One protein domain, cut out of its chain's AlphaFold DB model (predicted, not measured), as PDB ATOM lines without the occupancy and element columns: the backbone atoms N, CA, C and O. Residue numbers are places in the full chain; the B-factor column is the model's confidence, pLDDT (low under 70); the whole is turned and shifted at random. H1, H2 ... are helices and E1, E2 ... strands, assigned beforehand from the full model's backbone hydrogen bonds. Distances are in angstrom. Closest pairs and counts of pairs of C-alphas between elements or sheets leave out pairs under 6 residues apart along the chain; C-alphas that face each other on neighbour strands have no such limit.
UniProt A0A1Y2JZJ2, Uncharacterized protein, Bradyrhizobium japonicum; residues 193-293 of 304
ATOM      1  N   SER A 193     211.597 246.222 321.170       66.44
ATOM      2  CA  SER A 193     211.651 246.284 322.635       66.44
ATOM      3  C   SER A 193     212.000 247.668 323.131       66.44
ATOM      4  O   SER A 193     212.541 248.494 322.404       66.44
ATOM      5  N   SER A 194     211.761 247.866 324.421       76.50
ATOM      6  CA  SER A 194     212.384 248.934 325.181       76.50
ATOM      7  C   SER A 194     213.808 248.576 325.606       76.50
ATOM      8  O   SER A 194     214.099 247.407 325.902       76.50
ATOM      9  N   CYS A 195     214.677 249.582 325.704       77.62
ATOM     10  CA  CYS A 195     216.037 249.409 326.196       77.62
ATOM     11  C   CYS A 195     216.064 248.739 327.577       77.62
ATOM     12  O   CYS A 195     216.802 247.770 327.765       77.62
ATOM     13  N   ILE A 196     215.218 249.175 328.526       84.50
ATOM     14  CA  ILE A 196     215.210 248.573 329.867       84.50
ATOM     15  C   ILE A 196     214.599 247.160 329.858       84.50
ATOM     16  O   ILE A 196     214.996 246.330 330.668       84.50
ATOM     17  N   THR A 197     213.686 246.830 328.934       83.75
ATOM     18  CA  THR A 197     213.125 245.468 328.796       83.75
ATOM     19  C   THR A 197     214.187 244.486 328.339       83.75
ATOM     20  O   THR A 197     214.349 243.430 328.949       83.75
ATOM     21  N   CYS A 198     214.934 244.834 327.290       80.75
ATOM     22  CA  CYS A 198     216.070 244.034 326.849       80.75
ATOM     23  C   CYS A 198     217.109 243.944 327.976       80.75
ATOM     24  O   CYS A 198     217.588 242.858 328.324       80.75
ATOM     25  N   HIS A 199     217.374 245.074 328.640       83.31
ATOM     26  CA  HIS A 199     218.329 245.131 329.731       83.31
ATOM     27  C   HIS A 199     217.957 244.292 330.949       83.31
ATOM     28  O   HIS A 199     218.828 243.663 331.547       83.31
ATOM     29  N   ALA A 200     216.668 244.178 331.250       84.69
ATOM     30  CA  ALA A 200     216.175 243.339 332.326       84.69
ATOM     31  C   ALA A 200     216.559 241.863 332.145       84.69
ATOM     32  O   ALA A 200     216.631 241.140 333.131       84.69
ATOM     33  N   THR A 201     216.856 241.404 330.930       79.88
ATOM     34  CA  THR A 201     217.266 240.013 330.685       79.88
ATOM     35  C   THR A 201     218.719 239.722 331.086       79.88
ATOM     36  O   THR A 201     219.117 238.552 331.138       79.88
ATOM     37  N   ALA A 202     219.505 240.757 331.420       82.19
ATOM     38  CA  ALA A 202     220.858 240.606 331.941       82.19
ATOM     39  C   ALA A 202     220.832 239.707 333.177       82.19
ATOM     40  O   ALA A 202     220.210 240.032 334.191       82.19
ATOM     41  N   SER A 203     221.482 238.553 333.086       83.06
ATOM     42  CA  SER A 203     221.460 237.574 334.160       83.06
ATOM     43  C   SER A 203     222.725 236.733 334.186       83.06
ATOM     44  O   SER A 203     223.407 236.551 333.180       83.06
ATOM     45  N   ILE A 204     223.031 236.216 335.369       83.44
ATOM     46  CA  ILE A 204     224.071 235.219 335.597       83.44
ATOM     47  C   ILE A 204     223.424 233.901 335.992       83.44
ATOM     48  O   ILE A 204     222.294 233.852 336.476       83.44
ATOM     49  N   SER A 205     224.140 232.807 335.777       77.25
ATOM     50  CA  SER A 205     223.644 231.468 336.077       77.25
ATOM     51  C   SER A 205     224.699 230.622 336.766       77.25
ATOM     52  O   SER A 205     225.880 230.974 336.808       77.25
ATOM     53  N   ARG A 206     224.260 229.481 337.305       72.19
ATOM     54  CA  ARG A 206     225.136 228.501 337.961       72.19
ATOM     55  C   ARG A 206     226.037 227.753 336.964       72.19
ATOM     56  O   ARG A 206     227.099 227.267 337.341       72.19
ATOM     57  N   GLU A 207     225.641 227.682 335.693       66.56
ATOM     58  CA  GLU A 207     226.268 226.869 334.641       66.56
ATOM     59  C   GLU A 207     226.527 227.717 333.386       66.56
ATOM     60  O   GLU A 207     225.686 228.517 333.007       66.56
ATOM     61  N   ILE A 208     227.647 227.522 332.678       54.69
ATOM     62  CA  ILE A 208     227.758 228.083 331.316       54.69
ATOM     63  C   ILE A 208     227.008 227.128 330.388       54.69
ATOM     64  O   ILE A 208     227.368 225.952 330.328       54.69
ATOM     65  N   ALA A 209     226.007 227.611 329.653       44.59
ATOM     66  CA  ALA A 209     225.436 226.843 328.552       44.59
ATOM     67  C   ALA A 209     226.463 226.775 327.407       44.59
ATOM     68  O   ALA A 209     226.839 227.797 326.832       44.59
ATOM     69  N   LEU A 210     226.949 225.570 327.105       42.31
ATOM     70  CA  LEU A 210     227.744 225.289 325.908       42.31
ATOM     71  C   LEU A 210     226.801 224.832 324.789       42.31
ATOM     72  O   LEU A 210     225.809 224.152 325.059       42.31
ATOM     73  N   SER A 211     227.101 225.179 323.537       36.44
ATOM     74  CA  SER A 211     226.386 224.604 322.396       36.44
ATOM     75  C   SER A 211     226.632 223.083 322.313       36.44
ATOM     76  O   SER A 211     227.655 222.597 322.809       36.44
ATOM     77  N   PRO A 212     225.784 222.322 321.593       32.19
ATOM     78  CA  PRO A 212     226.046 220.912 321.277       32.19
ATOM     79  C   PRO A 212     227.378 220.659 320.540       32.19
ATOM     80  O   PRO A 212     227.859 219.532 320.511       32.19
ATOM     81  N   SER A 213     227.991 221.696 319.957       33.50
ATOM     82  CA  SER A 213     229.294 221.653 319.277       33.50
ATOM     83  C   SER A 213     230.468 222.127 320.145       33.50
ATOM     84  O   SER A 213     231.561 222.357 319.627       33.50
ATOM     85  N   GLY A 214     230.264 222.306 321.457       34.59
ATOM     86  CA  GLY A 214     231.307 222.733 322.396       34.59
ATOM     87  C   GLY A 214     231.755 224.187 322.224       34.59
ATOM     88  O   GLY A 214     232.720 224.613 322.859       34.59
ATOM     89  N   ARG A 215     231.065 224.970 321.387       39.88
ATOM     90  CA  ARG A 215     231.290 226.414 321.299       39.88
ATOM     91  C   ARG A 215     230.582 227.071 322.481       39.88
ATOM     92  O   ARG A 215     229.446 226.690 322.780       39.88
ATOM     93  N   PRO A 216     231.192 228.068 323.144       42.69
ATOM     94  CA  PRO A 216     230.408 229.010 323.918       42.69
ATOM     95  C   PRO A 216     229.352 229.541 322.953       42.69
ATOM     96  O   PRO A 216     229.689 230.132 321.925       42.69
ATOM     97  N   PHE A 217     228.080 229.270 323.238       39.00
ATOM     98  CA  PHE A 217     227.040 230.100 322.661       39.00
ATOM     99  C   PHE A 217     227.411 231.533 323.057       39.00
ATOM    100  O   PHE A 217     228.040 231.749 324.101       39.00
ATOM    101  N   THR A 218     227.029 232.521 322.273       39.09
ATOM    102  CA  THR A 218     226.764 233.835 322.849       39.09
ATOM    103  C   THR A 218     225.697 233.637 323.931       39.09
ATOM    104  O   THR A 218     224.511 233.633 323.652       39.09
ATOM    105  N   SER A 219     226.145 233.250 325.128       41.16
ATOM    106  CA  SER A 219     225.738 233.688 326.458       41.16
ATOM    107  C   SER A 219     224.259 233.966 326.715       41.16
ATOM    108  O   SER A 219     223.969 234.786 327.573       41.16
ATOM    109  N   LEU A 220     223.326 233.282 326.054       49.59
ATOM    110  CA  LEU A 220     221.908 233.373 326.362       49.59
ATOM    111  C   LEU A 220     221.443 232.028 326.923       49.59
ATOM    112  O   LEU A 220     221.325 231.049 326.184       49.59
ATOM    113  N   PRO A 221     221.195 231.923 328.231       53.22
ATOM    114  CA  PRO A 221     220.506 230.767 328.764       53.22
ATOM    115  C   PRO A 221     219.151 230.492 328.104       53.22
ATOM    116  O   PRO A 221     218.583 231.391 327.495       53.22
ATOM    117  N   ASN A 222     218.550 229.314 328.334       58.31
ATOM    118  CA  ASN A 222     217.152 229.048 327.942       58.31
ATOM    119  C   ASN A 222     216.210 230.198 328.347       58.31
ATOM    120  O   ASN A 222     215.265 230.504 327.633       58.31
ATOM    121  N   GLY A 223     216.498 230.860 329.468       64.19
ATOM    122  CA  GLY A 223     215.819 232.062 329.930       64.19
ATOM    123  C   GLY A 223     215.990 233.307 329.056       64.19
ATOM    124  O   GLY A 223     215.015 233.920 328.630       64.19
ATOM    125  N   GLN A 224     217.235 233.663 328.748       68.62
ATOM    126  CA  GLN A 224     217.547 234.856 327.966       68.62
ATOM    127  C   GLN A 224     217.241 234.660 326.475       68.62
ATOM    128  O   GLN A 224     216.783 235.588 325.820       68.62
ATOM    129  N   ALA A 225     217.393 233.442 325.952       74.06
ATOM    130  CA  ALA A 225     216.956 233.084 324.607       74.06
ATOM    131  C   ALA A 225     215.428 233.182 324.478       74.06
ATOM    132  O   ALA A 225     214.930 233.761 323.516       74.06
ATOM    133  N   LYS A 226     214.669 232.710 325.484       75.81
ATOM    134  CA  LYS A 226     213.212 232.927 325.551       75.81
ATOM    135  C   LYS A 226     212.874 234.411 325.562       75.81
ATOM    136  O   LYS A 226     211.946 234.817 324.869       75.81
ATOM    137  N   ALA A 227     213.619 235.206 326.327       77.75
ATOM    138  CA  ALA A 227     213.409 236.642 326.410       77.75
ATOM    139  C   ALA A 227     213.652 237.341 325.068       77.75
ATOM    140  O   ALA A 227     212.766 238.042 324.589       77.75
ATOM    141  N   VAL A 228     214.789 237.072 324.417       77.81
ATOM    142  CA  VAL A 228     215.110 237.598 323.081       77.81
ATOM    143  C   VAL A 228     214.049 237.183 322.065       77.81
ATOM    144  O   VAL A 228     213.491 238.048 321.400       77.81
ATOM    145  N   CYS A 229     213.665 235.905 322.022       80.44
ATOM    146  CA  CYS A 229     212.592 235.429 321.147       80.44
ATOM    147  C   CYS A 229     211.233 236.083 321.430       80.44
ATOM    148  O   CYS A 229     210.417 236.209 320.524       80.44
ATOM    149  N   SER A 230     210.984 236.496 322.676       80.56
ATOM    150  CA  SER A 230     209.757 237.192 323.087       80.56
ATOM    151  C   SER A 230     209.796 238.697 322.815       80.56
ATOM    152  O   SER A 230     208.818 239.375 323.103       80.56
ATOM    153  N   ILE A 231     210.911 239.223 322.310       78.31
ATOM    154  CA  ILE A 231     211.168 240.653 322.112       78.31
ATOM    155  C   ILE A 231     211.414 240.948 320.629       78.31
ATOM    156  O   ILE A 231     210.727 241.771 320.028       78.31
ATOM    157  N   THR A 232     212.383 240.253 320.041       76.56
ATOM    158  CA  THR A 232     212.735 240.326 318.628       76.56
ATOM    159  C   THR A 232     212.981 238.900 318.143       76.56
ATOM    160  O   THR A 232     214.082 238.355 318.253       76.56
ATOM    161  N   PRO A 233     211.932 238.191 317.705       72.44
ATOM    162  CA  PRO A 233     212.161 236.928 317.037       72.44
ATOM    163  C   PRO A 233     212.926 237.245 315.748       72.44
ATOM    164  O   PRO A 233     212.542 238.155 315.011       72.44
ATOM    165  N   GLY A 234     214.031 236.538 315.509       70.50
ATOM    166  CA  GLY A 234     214.803 236.687 314.277       70.50
ATOM    167  C   GLY A 234     213.985 236.314 313.035       70.50
ATOM    168  O   GLY A 234     212.768 236.135 313.080       70.50
ATOM    169  N   THR A 235     214.652 236.154 311.897       68.31
ATOM    170  CA  THR A 235     214.008 235.755 310.633       68.31
ATOM    171  C   THR A 235     214.475 234.372 310.186       68.31
ATOM    172  O   THR A 235     215.577 233.958 310.535       68.31
ATOM    173  N   GLY A 236     213.681 233.668 309.372       73.88
ATOM    174  CA  GLY A 236     214.074 232.358 308.832       73.88
ATOM    175  C   GLY A 236     214.279 231.309 309.932       73.88
ATOM    176  O   GLY A 236     213.413 231.140 310.786       73.88
ATOM    177  N   ASP A 237     215.430 230.633 309.940       66.56
ATOM    178  CA  ASP A 237     215.742 229.556 310.896       66.56
ATOM    179  C   ASP A 237     215.724 230.019 312.371       66.56
ATOM    180  O   ASP A 237     215.343 229.259 313.274       66.56
ATOM    181  N   ASP A 238     216.070 231.286 312.631       70.19
ATOM    182  CA  ASP A 238     216.011 231.881 313.974       70.19
ATOM    183  C   ASP A 238     214.565 231.990 314.470       70.19
ATOM    184  O   ASP A 238     214.269 231.753 315.645       70.19
ATOM    185  N   LEU A 239     213.638 232.302 313.563       78.62
ATOM    186  CA  LEU A 239     212.224 232.405 313.884       78.62
ATOM    187  C   LEU A 239     211.633 231.045 314.257       78.62
ATOM    188  O   LEU A 239     210.870 230.948 315.220       78.62
ATOM    189  N   ASP A 240     211.974 229.994 313.513       77.75
ATOM    190  CA  ASP A 240     211.500 228.640 313.801       77.75
ATOM    191  C   ASP A 240     212.031 228.138 315.145       77.75
ATOM    192  O   ASP A 240     211.280 227.559 315.936       77.75
ATOM    193  N   SER A 241     213.291 228.450 315.452       79.38
ATOM    194  CA  SER A 241     213.887 228.197 316.766       79.38
ATOM    195  C   SER A 241     213.132 228.940 317.874       79.38
ATOM    196  O   SER A 241     212.792 228.352 318.903       79.38
ATOM    197  N   CYS A 242     212.770 230.208 317.651       79.31
ATOM    198  CA  CYS A 242     211.951 230.966 318.591       79.31
ATOM    199  C   CYS A 242     210.549 230.370 318.772       79.31
ATOM    200  O   CYS A 242     210.104 230.196 319.906       79.31
ATOM    201  N   LYS A 243     209.868 229.969 317.692       83.00
ATOM    202  CA  LYS A 243     208.553 229.302 317.757       83.00
ATOM    203  C   LYS A 243     208.601 228.002 318.561       83.00
ATOM    204  O   LYS A 243     207.642 227.694 319.267       83.00
ATOM    205  N   GLN A 244     209.701 227.250 318.489       82.00
ATOM    206  CA  GLN A 244     209.908 226.063 319.326       82.00
ATOM    207  C   GLN A 244     210.132 226.427 320.800       82.00
ATOM    208  O   GLN A 244     209.660 225.722 321.689       82.00
ATOM    209  N   LEU A 245     210.835 227.531 321.059       78.69
ATOM    210  CA  LEU A 245     211.272 227.911 322.397       78.69
ATOM    211  C   LEU A 245     210.182 228.592 323.243       78.69
ATOM    212  O   LEU A 245     210.099 228.333 324.447       78.69
ATOM    213  N   ILE A 246     209.373 229.465 322.634       81.25
ATOM    214  CA  ILE A 246     208.310 230.233 323.317       81.25
ATOM    215  C   ILE A 246     206.890 229.811 322.913       81.25
ATOM    216  O   ILE A 246     205.921 230.312 323.477       81.25
ATOM    217  N   GLY A 247     206.768 228.859 321.986       85.50
ATOM    218  CA  GLY A 247     205.493 228.360 321.479       85.50
ATOM    219  C   GLY A 247     204.944 229.186 320.314       85.50
ATOM    220  O   GLY A 247     205.123 230.401 320.234       85.50
ATOM    221  N   LYS A 248     204.237 228.517 319.397       86.25
ATOM    222  CA  LYS A 248     203.632 229.156 318.213       86.25
ATOM    223  C   LYS A 248     202.531 230.157 318.575       86.25
ATOM    224  O   LYS A 248     202.352 231.129 317.852       86.25
ATOM    225  N   ASP A 249     201.865 229.963 319.710       88.06
ATOM    226  CA  ASP A 249     200.783 230.836 320.188       88.06
ATOM    227  C   ASP A 249     201.284 232.220 320.639       88.06
ATOM    228  O   ASP A 249     200.495 233.146 320.812       88.06
ATOM    229  N   ALA A 250     202.603 232.393 320.790       86.00
ATOM    230  CA  ALA A 250     203.219 233.696 321.019       86.00
ATOM    231  C   ALA A 250     203.242 234.585 319.758       86.00
ATOM    232  O   ALA A 250     203.606 235.760 319.846       86.00
ATOM    233  N   PHE A 251     202.863 234.048 318.594       87.31
ATOM    234  CA  PHE A 251     202.897 234.723 317.299       87.31
ATOM    235  C   PHE A 251     201.487 234.922 316.739       87.31
ATOM    236  O   PHE A 251     200.570 234.143 317.000       87.31
ATOM    237  N   LYS A 252     201.306 235.976 315.943       85.50
ATOM    238  CA  LYS A 252     200.038 236.232 315.252       85.50
ATOM    239  C   LYS A 252     199.773 235.143 314.192       85.50
ATOM    240  O   LYS A 252     200.713 234.681 313.545       85.50
ATOM    241  N   PRO A 253     198.508 234.752 313.941       76.38
ATOM    242  CA  PRO A 253     198.187 233.807 312.872       76.38
ATOM    243  C   PRO A 253     198.472 234.411 311.491       76.38
ATOM    244  O   PRO A 253     197.802 235.358 311.086       76.38
ATOM    245  N   GLY A 254     199.451 233.867 310.764       72.69
ATOM    246  CA  GLY A 254     199.810 234.313 309.412       72.69
ATOM    247  C   GLY A 254     201.102 235.138 309.347       72.69
ATOM    248  O   GLY A 254     202.030 234.686 308.679       72.69
ATOM    249  N   PRO A 255     201.207 236.316 309.998       69.31
ATOM    250  CA  PRO A 255     202.442 237.079 310.003       69.31
ATOM    251  C   PRO A 255     203.405 236.561 311.072       69.31
ATOM    252  O   PRO A 255     203.020 236.339 312.219       69.31
ATOM    253  N   ASP A 256     204.681 236.477 310.709       75.25
ATOM    254  CA  ASP A 256     205.820 236.090 311.553       75.25
ATOM    255  C   ASP A 256     206.191 237.172 312.587       75.25
ATOM    256  O   ASP A 256     207.335 237.584 312.750       75.25
ATOM    257  N   THR A 257     205.181 237.678 313.287       80.00
ATOM    258  CA  THR A 257     205.282 238.763 314.262       80.00
ATOM    259  C   THR A 257     204.707 238.313 315.592       80.00
ATOM    260  O   THR A 257     203.740 237.547 315.633       80.00
ATOM    261  N   LEU A 258     205.287 238.809 316.684       82.62
ATOM    262  CA  LEU A 258     204.792 238.534 318.026       82.62
ATOM    263  C   LEU A 258     203.353 239.020 318.197       82.62
ATOM    264  O   LEU A 258     202.953 240.064 317.673       82.62
ATOM    265  N   LEU A 259     202.581 238.254 318.964       84.25
ATOM    266  CA  LEU A 259     201.217 238.601 319.347       84.25
ATOM    267  C   LEU A 259     201.186 239.862 320.220       84.25
ATOM    268  O   LEU A 259     200.278 240.677 320.076       84.25
ATOM    269  N   VAL A 260     202.188 240.019 321.089       80.88
ATOM    270  CA  VAL A 260     202.295 241.096 322.079       80.88
ATOM    271  C   VAL A 260     203.711 241.666 322.063       80.88
ATOM    272  O   VAL A 260     204.680 240.910 322.115       80.88
ATOM    273  N   GLU A 261     203.825 242.992 322.039       78.06
ATOM    274  CA  GLU A 261     205.093 243.687 322.272       78.06
ATOM    275  C   GLU A 261     205.415 243.694 323.769       78.06
ATOM    276  O   GLU A 261     204.565 243.994 324.612       78.06
ATOM    277  N   ARG A 262     206.644 243.317 324.130       78.94
ATOM    278  CA  ARG A 262     207.037 243.183 325.536       78.94
ATOM    279  C   ARG A 262     207.601 244.496 326.067       78.94
ATOM    280  O   ARG A 262     208.682 244.920 325.672       78.94
ATOM    281  N   GLY A 263     206.881 245.084 327.021       79.75
ATOM    282  CA  GLY A 263     207.410 246.084 327.950       79.75
ATOM    283  C   GLY A 263     207.899 245.414 329.234       79.75
ATOM    284  O   GLY A 263     209.092 245.356 329.510       79.75
ATOM    285  N   VAL A 264     206.985 244.858 330.025       84.62
ATOM    286  CA  VAL A 264     207.328 244.222 331.309       84.62
ATOM    287  C   VAL A 264     208.033 242.870 331.083       84.62
ATOM    288  O   VAL A 264     207.555 242.082 330.258       84.62
ATOM    289  N   PRO A 265     209.137 242.568 331.799       83.94
ATOM    290  CA  PRO A 265     209.814 241.279 331.713       83.94
ATOM    291  C   PRO A 265     208.922 240.117 332.151       83.94
ATOM    292  O   PRO A 265     208.171 240.238 333.118       83.94
ATOM    293  N   ASP A 266     209.043 238.967 331.486       84.75
ATOM    294  CA  ASP A 266     208.361 237.742 331.918       84.75
ATOM    295  C   ASP A 266     209.201 237.027 332.999       84.75
ATOM    296  O   ASP A 266     210.349 236.648 332.735       84.75
ATOM    297  N   PRO A 267     208.661 236.778 334.207       84.56
ATOM    298  CA  PRO A 267     209.376 236.057 335.260       84.56
ATOM    299  C   PRO A 267     209.854 234.655 334.850       84.56
ATOM    300  O   PRO A 267     210.841 234.150 335.393       84.56
ATOM    301  N   ASN A 268     209.193 234.014 333.880       83.69
ATOM    302  CA  ASN A 268     209.572 232.691 333.384       83.69
ATOM    303  C   ASN A 268     210.906 232.698 332.626       83.69
ATOM    304  O   ASN A 268     211.517 231.641 332.455       83.69
ATOM    305  N   TRP A 269     211.400 233.870 332.215       81.81
ATOM    306  CA  TRP A 269     212.749 234.017 331.668       81.81
ATOM    307  C   TRP A 269     213.830 233.680 332.692       81.81
ATOM    308  O   TRP A 269     214.944 233.351 332.312       81.81
ATOM    309  N   PHE A 270     213.532 233.701 333.991       82.00
ATOM    310  CA  PHE A 270     214.534 233.440 335.024       82.00
ATOM    311  C   PHE A 270     214.496 232.007 335.573       82.00
ATOM    312  O   PHE A 270     215.170 231.684 336.558       82.00
ATOM    313  N   GLN A 271     213.742 231.123 334.910       81.81
ATOM    314  CA  GLN A 271     213.496 229.756 335.357       81.81
ATOM    315  C   GLN A 271     214.039 228.684 334.398       81.81
ATOM    316  O   GLN A 271     214.062 228.852 333.177       81.81
ATOM    317  N   LYS A 272     214.419 227.534 334.965       77.81
ATOM    318  CA  LYS A 272     214.728 226.276 334.267       77.81
ATOM    319  C   LYS A 272     213.915 225.164 334.932       77.81
ATOM    320  O   LYS A 272     213.944 225.040 336.153       77.81
ATOM    321  N   ASP A 273     213.138 224.416 334.146       78.19
ATOM    322  CA  ASP A 273     212.256 223.339 334.631       78.19
ATOM    323  C   ASP A 273     211.314 223.777 335.776       78.19
ATOM    324  O   ASP A 273     211.124 223.069 336.765       78.19
ATOM    325  N   GLY A 274     210.764 224.994 335.666       79.25
ATOM    326  CA  GLY A 274     209.851 225.584 336.655       79.25
ATOM    327  C   GLY A 274     210.515 226.043 337.958       79.25
ATOM    328  O   GLY A 274     209.821 226.325 338.933       79.25
ATOM    329  N   LYS A 275     211.852 226.095 338.012       82.50
ATOM    330  CA  LYS A 275     212.614 226.513 339.197       82.50
ATOM    331  C   LYS A 275     213.489 227.731 338.896       82.50
ATOM    332  O   LYS A 275     214.040 227.801 337.795       82.50
ATOM    333  N   PRO A 276     213.679 228.659 339.856       83.06
ATOM    334  CA  PRO A 276     214.631 229.758 339.713       83.06
ATOM    335  C   PRO A 276     216.029 229.239 339.369       83.06
ATOM    336  O   PRO A 276     216.530 228.310 340.008       83.06
ATOM    337  N   PHE A 277     216.641 229.824 338.343       81.69
ATOM    338  CA  PHE A 277     217.950 229.388 337.851       81.69
ATOM    339  C   PHE A 277     218.841 230.550 337.395       81.69
ATOM    340  O   PHE A 277     220.065 230.467 337.514       81.69
ATOM    341  N   TYR A 278     218.243 231.631 336.890       83.81
ATOM    342  CA  TYR A 278     218.961 232.820 336.439       83.81
ATOM    343  C   TYR A 278     218.807 233.944 337.456       83.81
ATOM    344  O   TYR A 278     217.691 234.319 337.809       83.81
ATOM    345  N   LEU A 279     219.929 234.491 337.914       87.38
ATOM    346  CA  LEU A 279     219.960 235.649 338.795       87.38
ATOM    347  C   LEU A 279     220.123 236.908 337.946       87.38
ATOM    348  O   LEU A 279     221.156 237.086 337.302       87.38
ATOM    349  N   GLN A 280     219.116 237.778 337.946       86.81
ATOM    350  CA  GLN A 280     219.167 239.053 337.236       86.81
ATOM    351  C   GLN A 280     220.317 239.924 337.765       86.81
ATOM    352  O   GLN A 280     220.521 240.027 338.976       86.81
ATOM    353  N   THR A 281     221.068 240.565 336.869       86.00
ATOM    354  CA  THR A 281     222.174 241.469 337.225       86.00
ATOM    355  C   THR A 281     221.733 242.919 337.328       86.00
ATOM    356  O   THR A 281     222.556 243.809 337.140       86.00
ATOM    357  N   ASP A 282     220.448 243.156 337.612       84.56
ATOM    358  CA  ASP A 282     219.909 244.500 337.819       84.56
ATOM    359  C   ASP A 282     220.303 245.423 336.642       84.56
ATOM    360  O   ASP A 282     220.992 246.418 336.816       84.56
ATOM    361  N   PHE A 283     219.902 245.029 335.420       83.31
ATOM    362  CA  PHE A 283     220.062 245.736 334.130       83.31
ATOM    363  C   PHE A 283     221.496 245.894 333.585       83.31
ATOM    364  O   PHE A 283     221.669 246.251 332.417       83.31
ATOM    365  N   VAL A 284     222.539 245.580 334.356       83.25
ATOM    366  CA  VAL A 284     223.935 245.751 333.917       83.25
ATOM    367  C   VAL A 284     224.397 244.560 333.072       83.25
ATOM    368  O   VAL A 284     224.804 243.520 333.599       83.25
ATOM    369  N   TRP A 285     224.375 244.720 331.746       77.62
ATOM    370  CA  TRP A 285     224.836 243.707 330.782       77.62
ATOM    371  C   TRP A 285     226.353 243.542 330.746       77.62
ATOM    372  O   TRP A 285     226.851 242.485 330.369       77.62
ATOM    373  N   SER A 286     227.131 244.550 331.143       75.94
ATOM    374  CA  SER A 286     228.590 244.401 331.131       75.94
ATOM    375  C   SER A 286     229.088 243.285 332.053       75.94
ATOM    376  O   SER A 286     230.113 242.681 331.737       75.94
ATOM    377  N   ILE A 287     228.363 242.956 333.133       78.44
ATOM    378  CA  ILE A 287     228.725 241.853 334.033       78.44
ATOM    379  C   ILE A 287     228.746 240.513 333.276       78.44
ATOM    380  O   ILE A 287     229.837 239.949 333.137       78.44
ATOM    381  N   PRO A 288     227.608 239.985 332.772       73.25
ATOM    382  CA  PRO A 288     227.591 238.638 332.209       73.25
ATOM    383  C   PRO A 288     228.435 238.482 330.941       73.25
ATOM    384  O   PRO A 288     228.932 237.392 330.672       73.25
ATOM    385  N   PHE A 289     228.650 239.559 330.181       71.56
ATOM    386  CA  PHE A 289     229.265 239.480 328.851       71.56
ATOM    387  C   PHE A 289     230.767 239.761 328.841       71.56
ATOM    388  O   PHE A 289     231.477 239.263 327.970       71.56
ATOM    389  N   ARG A 290     231.278 240.558 329.789       76.25
ATOM    390  CA  ARG A 290     232.699 240.963 329.801       76.25
ATOM    391  C   ARG A 290     233.547 240.183 330.799       76.25
ATOM    392  O   ARG A 290     234.772 240.336 330.802       76.25
ATOM    393  N   GLY A 291     232.914 239.355 331.629       79.38
ATOM    394  CA  GLY A 291     233.606 238.439 332.526       79.38
ATOM    395  C   GLY A 291     234.516 237.497 331.740       79.38
ATOM    396  O   GLY A 291     234.112 236.896 330.750       79.38
ATOM    397  N   ARG A 292     235.764 237.354 332.188       83.62
ATOM    398  CA  ARG A 292     236.686 236.335 331.666       83.62
ATOM    399  C   ARG A 292     236.827 235.199 332.662       83.62
ATOM    400  O   ARG A 292     236.567 235.393 333.850       83.62
ATOM    401  N   SER A 293     237.269 234.043 332.180       85.56
ATOM    402  CA  SER A 293     237.633 232.949 333.074       85.56
ATOM    403  C   SER A 293     238.812 233.318 333.970       85.56
ATOM    404  O   SER A 293     239.742 234.021 333.558       85.56
TER     405      SER A 293
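Overview. This is residues 193 to 293 of the 304 residues of an uncharacterized protein of Bradyrhizobium japonicum (UniProt A0A1Y2JZJ2). Little regular structure is here: a loop-rich body with H2 in the middle, H3 packing near one end of it and H4 near the other. Strands E1 and E2 make a small antiparallel sheet beside H4. The 101 printed residues run H1 E1 H2 H3 H4 E2 H5, mostly helix, with 39 in named elements. The whole is compact, radius of gyration of the C-alphas 13.7 A, spanning 44 by 32 by 25 A.

Along the chain. Find C-alpha 195 at (216.037, 249.409, 326.196); H1 runs from there to 200. Next come E1, 203 to 205; H2, 222 to 229, 10.4 A; H3, 237 to 246, 14.5 A; H4, 267 to 270; E2, 278 to 280; and H5, 286 to 290, ending at (232.699, 240.963, 329.801).

Arrangement. H2 touches H3, closest C-alphas Cys 229 and Cys 242, 5.2 A, and H4, Gly 223 and Trp 269, 4.0 A. Between E1 and E2, N 204 and O 279 are 2.8 A apart. In H1, H2, H3 and H5 every O i to N i+4 pair is within hydrogen-bond range; H4 is too short for one.

Size, cuts and confidence. The printed part has no cut. Links E1 to H2 and H3 to H4 are long; pLDDT is under 70 at 207 to 224, among others.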